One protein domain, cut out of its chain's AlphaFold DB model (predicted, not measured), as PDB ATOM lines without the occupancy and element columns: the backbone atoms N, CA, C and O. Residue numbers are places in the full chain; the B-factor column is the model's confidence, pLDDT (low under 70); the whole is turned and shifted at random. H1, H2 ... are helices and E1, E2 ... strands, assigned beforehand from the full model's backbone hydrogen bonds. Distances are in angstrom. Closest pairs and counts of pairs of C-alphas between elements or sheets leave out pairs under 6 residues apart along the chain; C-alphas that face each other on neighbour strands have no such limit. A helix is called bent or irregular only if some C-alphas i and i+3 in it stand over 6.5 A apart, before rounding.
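AT A GLANCE: This is residues 5 to 72 of the 72 residues of an uncharacterized protein of Candidatus Omnitrophica bacterium (UniProt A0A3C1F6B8). A two-stranded hairpin, E1 and E2, and the long helix H2 make the two arms of a wide, open V, and H1 passes across the joint between them. Residues 62 to 72, of which 62 to 70 belong to H2, stick out at one end, and residues 22 to 27, of which 22 and 23 belong to H1, stick out as well. The printed part has 68 residues, with two named helices and two named strands in the order H1, E1, E2, H2; the sheet E1 - E2 is antiparallel and the class is mixed, helices and strands. The whole is loose, with a radius of gyration of the C-alphas of 14.8 A, and flat, spanning 48 by 34 by 16 A.

HOW THE PARTS SIT: E1, residues 32 to 37, and E2, residues 43 to 48, form a hairpin with 160 degrees between their directions; N 36 and O 44 are 2.8 A apart and N 46 and O 34 2.8 A, within hydrogen-bond range. H1, residues 5 to 23, comes closest to E1 at the C-alphas of Leu 13 and Leu 32, 6.7 A apart. H2, residues 50 to 70, touches H1, about perpendicular at 80 degrees; the closest C-alphas are those of Gly 14 and Cys 53, 4.3 A apart, and H1 touches with residues 10 to 18 alone. Every O i to N i+4 pair of H2 is within hydrogen-bond range, and 12 of 15 in H1.

IN THESE COORDINATES: E1 is 16.8 A long and E2 16.3 A. H1 begins at C-alpha 5 (333.009, 435.809, 339.595) and is 27.6 A long; it is neither bent nor irregular, but only just: C-alphas 7 and 10 are 6.4 A apart. H2, 30.6 A long, ends at C-alpha 70 (315.238, 419.553, 327.202).

THE WHOLE: The two C-alphas farthest apart, those of Asn 40 and Lys 72, are 47.7 A apart. The printed part has no cut and no long link. Residues 5 to 7 and residue 72 have pLDDT under 70.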
ATOM      1  N   ALA A   5     333.643 435.137 338.454       44.31
ATOM      2  CA  ALA A   5     333.009 435.809 339.595       44.31
ATOM      3  C   ALA A   5     332.004 436.902 339.175       44.31
ATOM      4  O   ALA A   5     330.955 437.047 339.794       44.31
ATOM      5  N   HIS A   6     332.276 437.638 338.089       48.50
ATOM      6  CA  HIS A   6     331.416 438.754 337.671       48.50
ATOM      7  C   HIS A   6     330.057 438.324 337.103       48.50
ATOM      8  O   HIS A   6     329.087 439.066 337.239       48.50
ATOM      9  N   GLN A   7     329.954 437.131 336.505       53.69
ATOM     10  CA  GLN A   7     328.681 436.640 335.967       53.69
ATOM     11  C   GLN A   7     327.717 436.148 337.061       53.69
ATOM     12  O   GLN A   7     326.514 436.100 336.813       53.69
ATOM     13  N   SER A   8     328.197 435.826 338.274       78.50
ATOM     14  CA  SER A   8     327.314 435.389 339.369       78.50
ATOM     15  C   SER A   8     326.787 436.546 340.222       78.50
ATOM     16  O   SER A   8     325.676 436.449 340.734       78.50
ATOM     17  N   THR A   9     327.546 437.635 340.388       89.25
ATOM     18  CA  THR A   9     327.174 438.710 341.325       89.25
ATOM     19  C   THR A   9     325.953 439.497 340.858       89.25
ATOM     20  O   THR A   9     325.020 439.675 341.633       89.25
ATOM     21  N   SER A  10     325.913 439.929 339.593       90.00
ATOM     22  CA  SER A  10     324.764 440.675 339.056       90.00
ATOM     23  C   SER A  10     323.483 439.835 339.052       90.00
ATOM     24  O   SER A  10     322.411 440.357 339.352       90.00
ATOM     25  N   LEU A  11     323.607 438.529 338.792       91.81
ATOM     26  CA  LEU A  11     322.513 437.560 338.855       91.81
ATOM     27  C   LEU A  11     321.979 437.394 340.283       91.81
ATOM     28  O   LEU A  11     320.770 437.451 340.488       91.81
ATOM     29  N   GLN A  12     322.865 437.207 341.267       93.62
ATOM     30  CA  GLN A  12     322.480 437.087 342.677       93.62
ATOM     31  C   GLN A  12     321.812 438.369 343.176       93.62
ATOM     32  O   GLN A  12     320.731 438.309 343.756       93.62
ATOM     33  N   LEU A  13     322.418 439.527 342.901       95.00
ATOM     34  CA  LEU A  13     321.860 440.828 343.262       95.00
ATOM     35  C   LEU A  13     320.471 441.035 342.640       95.00
ATOM     36  O   LEU A  13     319.558 441.462 343.338       95.00
ATOM     37  N   GLY A  14     320.288 440.669 341.366       94.81
ATOM     38  CA  GLY A  14     318.984 440.721 340.700       94.81
ATOM     39  C   GLY A  14     317.939 439.812 341.348       94.81
ATOM     40  O   GLY A  14     316.811 440.245 341.572       94.81
ATOM     41  N   ALA A  15     318.317 438.581 341.706       94.81
ATOM     42  CA  ALA A  15     317.428 437.639 342.384       94.81
ATOM     43  C   ALA A  15     316.960 438.166 343.751       94.81
ATOM     44  O   ALA A  15     315.768 438.119 344.057       94.81
ATOM     45  N   TYR A  16     317.885 438.695 344.561       94.62
ATOM     46  CA  TYR A  16     317.554 439.260 345.871       94.62
ATOM     47  C   TYR A  16     316.717 440.531 345.760       94.62
ATOM     48  O   TYR A  16     315.768 440.677 346.523       94.62
ATOM     49  N   ALA A  17     317.020 441.416 344.806       94.75
ATOM     50  CA  ALA A  17     316.236 442.625 344.575       94.75
ATOM     51  C   ALA A  17     314.779 442.289 344.234       94.75
ATOM     52  O   ALA A  17     313.865 442.762 344.904       94.75
ATOM     53  N   GLY A  18     314.563 441.396 343.261       92.94
ATOM     54  CA  GLY A  18     313.214 440.975 342.878       92.94
ATOM     55  C   GLY A  18     312.475 440.253 344.008       92.94
ATOM     56  O   GLY A  18     311.290 440.493 344.224       92.94
ATOM     57  N   GLY A  19     313.172 439.407 344.775       94.12
ATOM     58  CA  GLY A  19     312.595 438.762 345.957       94.12
ATOM     59  C   GLY A  19     312.213 439.757 347.056       94.12
ATOM     60  O   GLY A  19     311.158 439.617 347.673       94.12
ATOM     61  N   TYR A  20     313.037 440.781 347.282       94.88
ATOM     62  CA  TYR A  20     312.759 441.833 348.253       94.88
ATOM     63  C   TYR A  20     311.520 442.640 347.868       94.88
ATOM     64  O   TYR A  20     310.629 442.788 348.702       94.88
ATOM     65  N   GLU A  21     311.436 443.117 346.623       94.25
ATOM     66  CA  GLU A  21     310.298 443.914 346.140       94.25
ATOM     67  C   GLU A  21     308.998 443.100 346.106       94.25
ATOM     68  O   GLU A  21     307.929 443.633 346.393       94.25
ATOM     69  N   TYR A  22     309.078 441.792 345.839       93.31
ATOM     70  CA  TYR A  22     307.925 440.895 345.949       93.31
ATOM     71  C   TYR A  22     307.378 440.820 347.385       93.31
ATOM     72  O   TYR A  22     306.165 440.815 347.588       93.31
ATOM     73  N   LEU A  23     308.264 440.769 348.386       96.69
ATOM     74  CA  LEU A  23     307.881 440.732 349.803       96.69
ATOM     75  C   LEU A  23     307.499 442.117 350.357       96.69
ATOM     76  O   LEU A  23     306.721 442.199 351.305       96.69
ATOM     77  N   HIS A  24     308.022 443.193 349.766       95.44
ATOM     78  CA  HIS A  24     307.836 444.576 350.208       95.44
ATOM     79  C   HIS A  24     307.374 445.461 349.035       95.44
ATOM     80  O   HIS A  24     308.125 446.320 348.575       95.44
ATOM     81  N   PRO A  25     306.125 445.311 348.556       93.12
ATOM     82  CA  PRO A  25     305.663 445.933 347.308       93.12
ATOM     83  C   PRO A  25     305.619 447.468 347.335       93.12
ATOM     84  O   PRO A  25     305.543 448.106 346.290       93.12
ATOM     85  N   THR A  26     305.655 448.082 348.519       95.62
ATOM     86  CA  THR A  26     305.694 449.542 348.690       95.62
ATOM     87  C   THR A  26     307.113 450.098 348.821       95.62
ATOM     88  O   THR A  26     307.284 451.312 348.909       95.62
ATOM     89  N   GLN A  27     308.135 449.237 348.839       93.50
ATOM     90  CA  GLN A  27     309.533 449.618 349.008       93.50
ATOM     91  C   GLN A  27     310.341 449.186 347.789       93.50
ATOM     92  O   GLN A  27     310.687 448.018 347.638       93.50
ATOM     93  N   SER A  28     310.670 450.149 346.928       91.12
ATOM     94  CA  SER A  28     311.489 449.872 345.749       91.12
ATOM     95  C   SER A  28     312.981 449.943 346.062       91.12
ATOM     96  O   SER A  28     313.454 450.863 346.742       91.12
ATOM     97  N   VAL A  29     313.729 448.986 345.518       93.81
ATOM     98  CA  VAL A  29     315.185 448.924 345.623       93.81
ATOM     99  C   VAL A  29     315.801 449.971 344.697       93.81
ATOM    100  O   VAL A  29     315.768 449.846 343.478       93.81
ATOM    101  N   GLN A  30     316.412 451.002 345.283       92.62
ATOM    102  CA  GLN A  30     316.988 452.120 344.522       92.62
ATOM    103  C   GLN A  30     318.381 451.817 343.953       92.62
ATOM    104  O   GLN A  30     318.752 452.328 342.899       92.62
ATOM    105  N   GLN A  31     319.175 451.001 344.649       93.31
ATOM    106  CA  GLN A  31     320.559 450.728 344.274       93.31
ATOM    107  C   GLN A  31     321.006 449.358 344.777       93.31
ATOM    108  O   GLN A  31     320.633 448.937 345.871       93.31
ATOM    109  N   LEU A  32     321.839 448.680 343.986       95.44
ATOM    110  CA  LEU A  32     322.492 447.434 344.366       95.44
ATOM    111  C   LEU A  32     324.002 447.642 344.433       95.44
ATOM    112  O   LEU A  32     324.577 448.402 343.653       95.44
ATOM    113  N   MET A  33     324.651 446.961 345.373       95.25
ATOM    114  CA  MET A  33     326.076 447.120 345.629       95.25
ATOM    115  C   MET A  33     326.726 445.773 345.936       95.25
ATOM    116  O   MET A  33     326.170 444.962 346.672       95.25
ATOM    117  N   ALA A  34     327.936 445.569 345.418       93.88
ATOM    118  CA  ALA A  34     328.832 444.506 345.851       93.88
ATOM    119  C   ALA A  34     330.138 445.099 346.382       93.88
ATOM    120  O   ALA A  34     330.705 446.017 345.787       93.88
ATOM    121  N   VAL A  35     330.637 444.546 347.486       93.62
ATOM    122  CA  VAL A  35     331.916 444.937 348.082       93.62
ATOM    123  C   VAL A  35     332.909 443.803 347.890       93.62
ATOM    124  O   VAL A  35     332.686 442.683 348.343       93.62
ATOM    125  N   GLN A  36     334.015 444.093 347.215       93.31
ATOM    126  CA  GLN A  36     335.100 443.146 347.000       93.31
ATOM    127  C   GLN A  36     336.263 443.475 347.932       93.31
ATOM    128  O   GLN A  36     336.946 444.484 347.747       93.31
ATOM    129  N   LEU A  37     336.506 442.605 348.911       93.62
ATOM    130  CA  LEU A  37     337.667 442.695 349.794       93.62
ATOM    131  C   LEU A  37     338.928 442.240 349.053       93.62
ATOM    132  O   LEU A  37     338.923 441.218 348.363       93.62
ATOM    133  N   ARG A  38     340.013 443.001 349.190       93.19
ATOM    134  CA  ARG A  38     341.324 442.676 348.625       93.19
ATOM    135  C   ARG A  38     342.261 442.142 349.717       93.19
ATOM    136  O   ARG A  38     342.139 442.545 350.872       93.19
ATOM    137  N   PRO A  39     343.250 441.297 349.368       92.44
ATOM    138  CA  PRO A  39     344.171 440.707 350.349       92.44
ATOM    139  C   PRO A  39     344.999 441.723 351.151       92.44
ATOM    140  O   PRO A  39     345.456 441.419 352.243       92.44
ATOM    141  N   ASN A  40     345.184 442.935 350.625       94.50
ATOM    142  CA  ASN A  40     345.907 444.026 351.282       94.50
ATOM    143  C   ASN A  40     345.055 444.811 352.305       94.50
ATOM    144  O   ASN A  40     345.454 445.897 352.714       94.50
ATOM    145  N   GLY A  41     343.862 444.322 352.655       94.06
ATOM    146  CA  GLY A  41     342.953 444.978 353.601       94.06
ATOM    147  C   GLY A  41     342.134 446.133 353.013       94.06
ATOM    148  O   GLY A  41     341.326 446.727 353.720       94.06
ATOM    149  N   THR A  42     342.296 446.452 351.725       96.50
ATOM    150  CA  THR A  42     341.449 447.440 351.033       96.50
ATOM    151  C   THR A  42     340.192 446.793 350.455       96.50
ATOM    152  O   THR A  42     340.121 445.572 350.306       96.50
ATOM    153  N   TYR A  43     339.195 447.598 350.086       95.56
ATOM    154  CA  TYR A  43     338.001 447.113 349.395       95.56
ATOM    155  C   TYR A  43     337.701 447.922 348.134       95.56
ATOM    156  O   TYR A  43     338.142 449.057 347.964       95.56
ATOM    157  N   THR A  44     336.953 447.315 347.218       94.88
ATOM    158  CA  THR A  44     336.392 447.981 346.039       94.88
ATOM    159  C   THR A  44     334.880 447.856 346.078       94.88
ATOM    160  O   THR A  44     334.357 446.763 346.295       94.88
ATOM    161  N   ILE A  45     334.190 448.977 345.880       95.31
ATOM    162  CA  ILE A  45     332.734 449.021 345.771       95.31
ATOM    163  C   ILE A  45     332.357 448.964 344.296       95.31
ATOM    164  O   ILE A  45     332.879 449.726 343.485       95.31
ATOM    165  N   HIS A  46     331.416 448.086 343.976       93.75
ATOM    166  CA  HIS A  46     330.806 447.969 342.660       93.75
ATOM    167  C   HIS A  46     329.324 448.290 342.792       93.75
ATOM    168  O   HIS A  46     328.610 447.608 343.528       93.75
ATOM    169  N   LEU A  47     328.874 449.330 342.100       95.00
ATOM    170  CA  LEU A  47     327.469 449.724 342.065       95.00
ATOM    171  C   LEU A  47     326.800 449.104 340.842       95.00
ATOM    172  O   LEU A  47     327.391 449.052 339.765       95.00
ATOM    173  N   TYR A  48     325.565 448.653 341.017       93.44
ATOM    174  CA  TYR A  48     324.778 447.995 339.985       93.44
ATOM    175  C   TYR A  48     323.403 448.645 339.868       93.44
ATOM    176  O   TYR A  48     322.778 449.004 340.872       93.44
ATOM    177  N   SER A  49     322.920 448.749 338.632       93.25
ATOM    178  CA  SER A  49     321.542 449.140 338.353       93.25
ATOM    179  C   SER A  49     320.588 447.988 338.701       93.25
ATOM    180  O   SER A  49     320.754 446.886 338.160       93.25
ATOM    181  N   PRO A  50     319.567 448.208 339.555       93.69
ATOM    182  CA  PRO A  50     318.580 447.180 339.881       93.69
ATOM    183  C   PRO A  50     317.884 446.598 338.646       93.69
ATOM    184  O   PRO A  50     317.746 445.380 338.524       93.69
ATOM    185  N   SER A  51     317.517 447.452 337.685       92.12
ATOM    186  CA  SER A  51     316.809 447.036 336.470       92.12
ATOM    187  C   SER A  51     317.674 446.174 335.545       92.12
ATOM    188  O   SER A  51     317.179 445.219 334.941       92.12
ATOM    189  N   GLU A  52     318.975 446.453 335.452       92.12
ATOM    190  CA  GLU A  52     319.909 445.647 334.658       92.12
ATOM    191  C   GLU A  52     320.154 444.283 335.301       92.12
ATOM    192  O   GLU A  52     320.048 443.256 334.628       92.12
ATOM    193  N   CYS A  53     320.406 444.258 336.613       93.56
ATOM    194  CA  CYS A  53     320.541 443.024 337.388       93.56
ATOM    195  C   CYS A  53     319.294 442.138 337.273       93.56
ATOM    196  O   CYS A  53     319.412 440.927 337.077       93.56
ATOM    197  N   TRP A  54     318.100 442.736 337.326       93.12
ATOM    198  CA  TRP A  54     316.843 442.015 337.150       93.12
ATOM    199  C   TRP A  54     316.722 441.377 335.761       93.12
ATOM    200  O   TRP A  54     316.402 440.193 335.646       93.12
ATOM    201  N   ARG A  55     317.056 442.114 334.692       92.62
ATOM    202  CA  ARG A  55     317.059 441.575 333.318       92.62
ATOM    203  C   ARG A  55     318.029 440.407 333.156       92.62
ATOM    204  O   ARG A  55     317.675 439.414 332.523       92.62
ATOM    205  N   VAL A  56     319.228 440.508 333.734       92.06
ATOM    206  CA  VAL A  56     320.225 439.424 333.723       92.06
ATOM    207  C   VAL A  56     319.684 438.187 334.436       92.06
ATOM    208  O   VAL A  56     319.782 437.081 333.902       92.06
ATOM    209  N   PHE A  57     319.072 438.365 335.608       93.75
ATOM    210  CA  PHE A  57     318.460 437.266 336.350       93.75
ATOM    211  C   PHE A  57     317.340 436.584 335.552       93.75
ATOM    212  O   PHE A  57     317.353 435.361 335.414       93.75
ATOM    213  N   LEU A  58     316.414 437.352 334.969       93.56
ATOM    214  CA  LEU A  58     315.323 436.799 334.162       93.56
ATOM    215  C   LEU A  58     315.835 436.031 332.939       93.56
ATOM    216  O   LEU A  58     315.367 434.924 332.675       93.56
ATOM    217  N   ALA A  59     316.829 436.566 332.227       93.06
ATOM    218  CA  ALA A  59     317.436 435.871 331.094       93.06
ATOM    219  C   ALA A  59     318.064 434.531 331.520       93.06
ATOM    220  O   ALA A  59     317.868 433.509 330.861       93.06
ATOM    221  N   ALA A  60     318.773 434.510 332.651       91.56
ATOM    222  CA  ALA A  60     319.350 433.283 333.191       91.56
ATOM    223  C   ALA A  60     318.278 432.273 333.635       91.56
ATOM    224  O   ALA A  60     318.443 431.069 333.424       91.56
ATOM    225  N   LEU A  61     317.169 432.752 334.205       92.31
ATOM    226  CA  LEU A  61     316.040 431.919 334.608       92.31
ATOM    227  C   LEU A  61     315.380 431.235 333.402       92.31
ATOM    228  O   LEU A  61     315.096 430.040 333.467       92.31
ATOM    229  N   GLU A  62     315.180 431.952 332.296       94.88
ATOM    230  CA  GLU A  62     314.630 431.376 331.061       94.88
ATOM    231  C   GLU A  62     315.544 430.295 330.474       94.88
ATOM    232  O   GLU A  62     315.086 429.196 330.150       94.88
ATOM    233  N   VAL A  63     316.859 430.533 330.442       92.81
ATOM    234  CA  VAL A  63     317.830 429.509 330.020       92.81
ATOM    235  C   VAL A  63     317.783 428.284 330.940       92.81
ATOM    236  O   VAL A  63     317.819 427.148 330.461       92.81
ATOM    237  N   ALA A  64     317.678 428.482 332.256       90.44
ATOM    238  CA  ALA A  64     317.582 427.385 333.218       90.44
ATOM    239  C   ALA A  64     316.302 426.551 333.025       90.44
ATOM    240  O   ALA A  64     316.367 425.318 333.031       90.44
ATOM    241  N   LYS A  65     315.153 427.204 332.796       94.62
ATOM    242  CA  LYS A  65     313.882 426.534 332.467       94.62
ATOM    243  C   LYS A  65     313.998 425.725 331.178       94.62
ATOM    244  O   LYS A  65     313.622 424.553 331.168       94.62
ATOM    245  N   TRP A  66     314.564 426.317 330.124       95.25
ATOM    246  CA  TRP A  66     314.756 425.643 328.841       95.25
ATOM    247  C   TRP A  66     315.622 424.388 328.989       95.25
ATOM    248  O   TRP A  66     315.203 423.306 328.578       95.25
ATOM    249  N   ARG A  67     316.772 424.493 329.671       94.06
ATOM    250  CA  ARG A  67     317.656 423.344 329.942       94.06
ATOM    251  C   ARG A  67     316.937 422.236 330.708       94.06
ATOM    252  O   ARG A  67     317.096 421.068 330.378       94.06
ATOM    253  N   ARG A  68     316.122 422.586 331.708       93.88
ATOM    254  CA  ARG A  68     315.350 421.609 332.494       93.88
ATOM    255  C   ARG A  68     314.282 420.889 331.666       93.88
ATOM    256  O   ARG A  68     313.976 419.738 331.959       93.88
ATOM    257  N   ALA A  69     313.704 421.558 330.671       93.44
ATOM    258  CA  ALA A  69     312.713 420.963 329.780       93.44
ATOM    259  C   ALA A  69     313.334 420.020 328.731       93.44
ATOM    260  O   ALA A  69     312.676 419.061 328.348       93.44
ATOM    261  N   HIS A  70     314.578 420.275 328.303       90.75
ATOM    262  CA  HIS A  70     315.238 419.553 327.202       90.75
ATOM    263  C   HIS A  70     316.293 418.527 327.645       90.75
ATOM    264  O   HIS A  70     316.682 417.687 326.844       90.75
ATOM    265  N   ASN A  71     316.750 418.555 328.901       77.88
ATOM    266  CA  ASN A  71     317.596 417.504 329.486       77.88
ATOM    267  C   ASN A  71     316.755 416.390 330.149       77.88
ATOM    268  O   ASN A  71     317.094 415.932 331.242       77.88
ATOM    269  N   LYS A  72     315.635 416.004 329.528       52.44
ATOM    270  CA  LYS A  72     314.805 414.861 329.929       52.44
ATOM    271  C   LYS A  72     314.886 413.761 328.888       52.44
ATOM    272  O   LYS A  72     314.771 414.106 327.694       52.44
TER     273      LYS A  72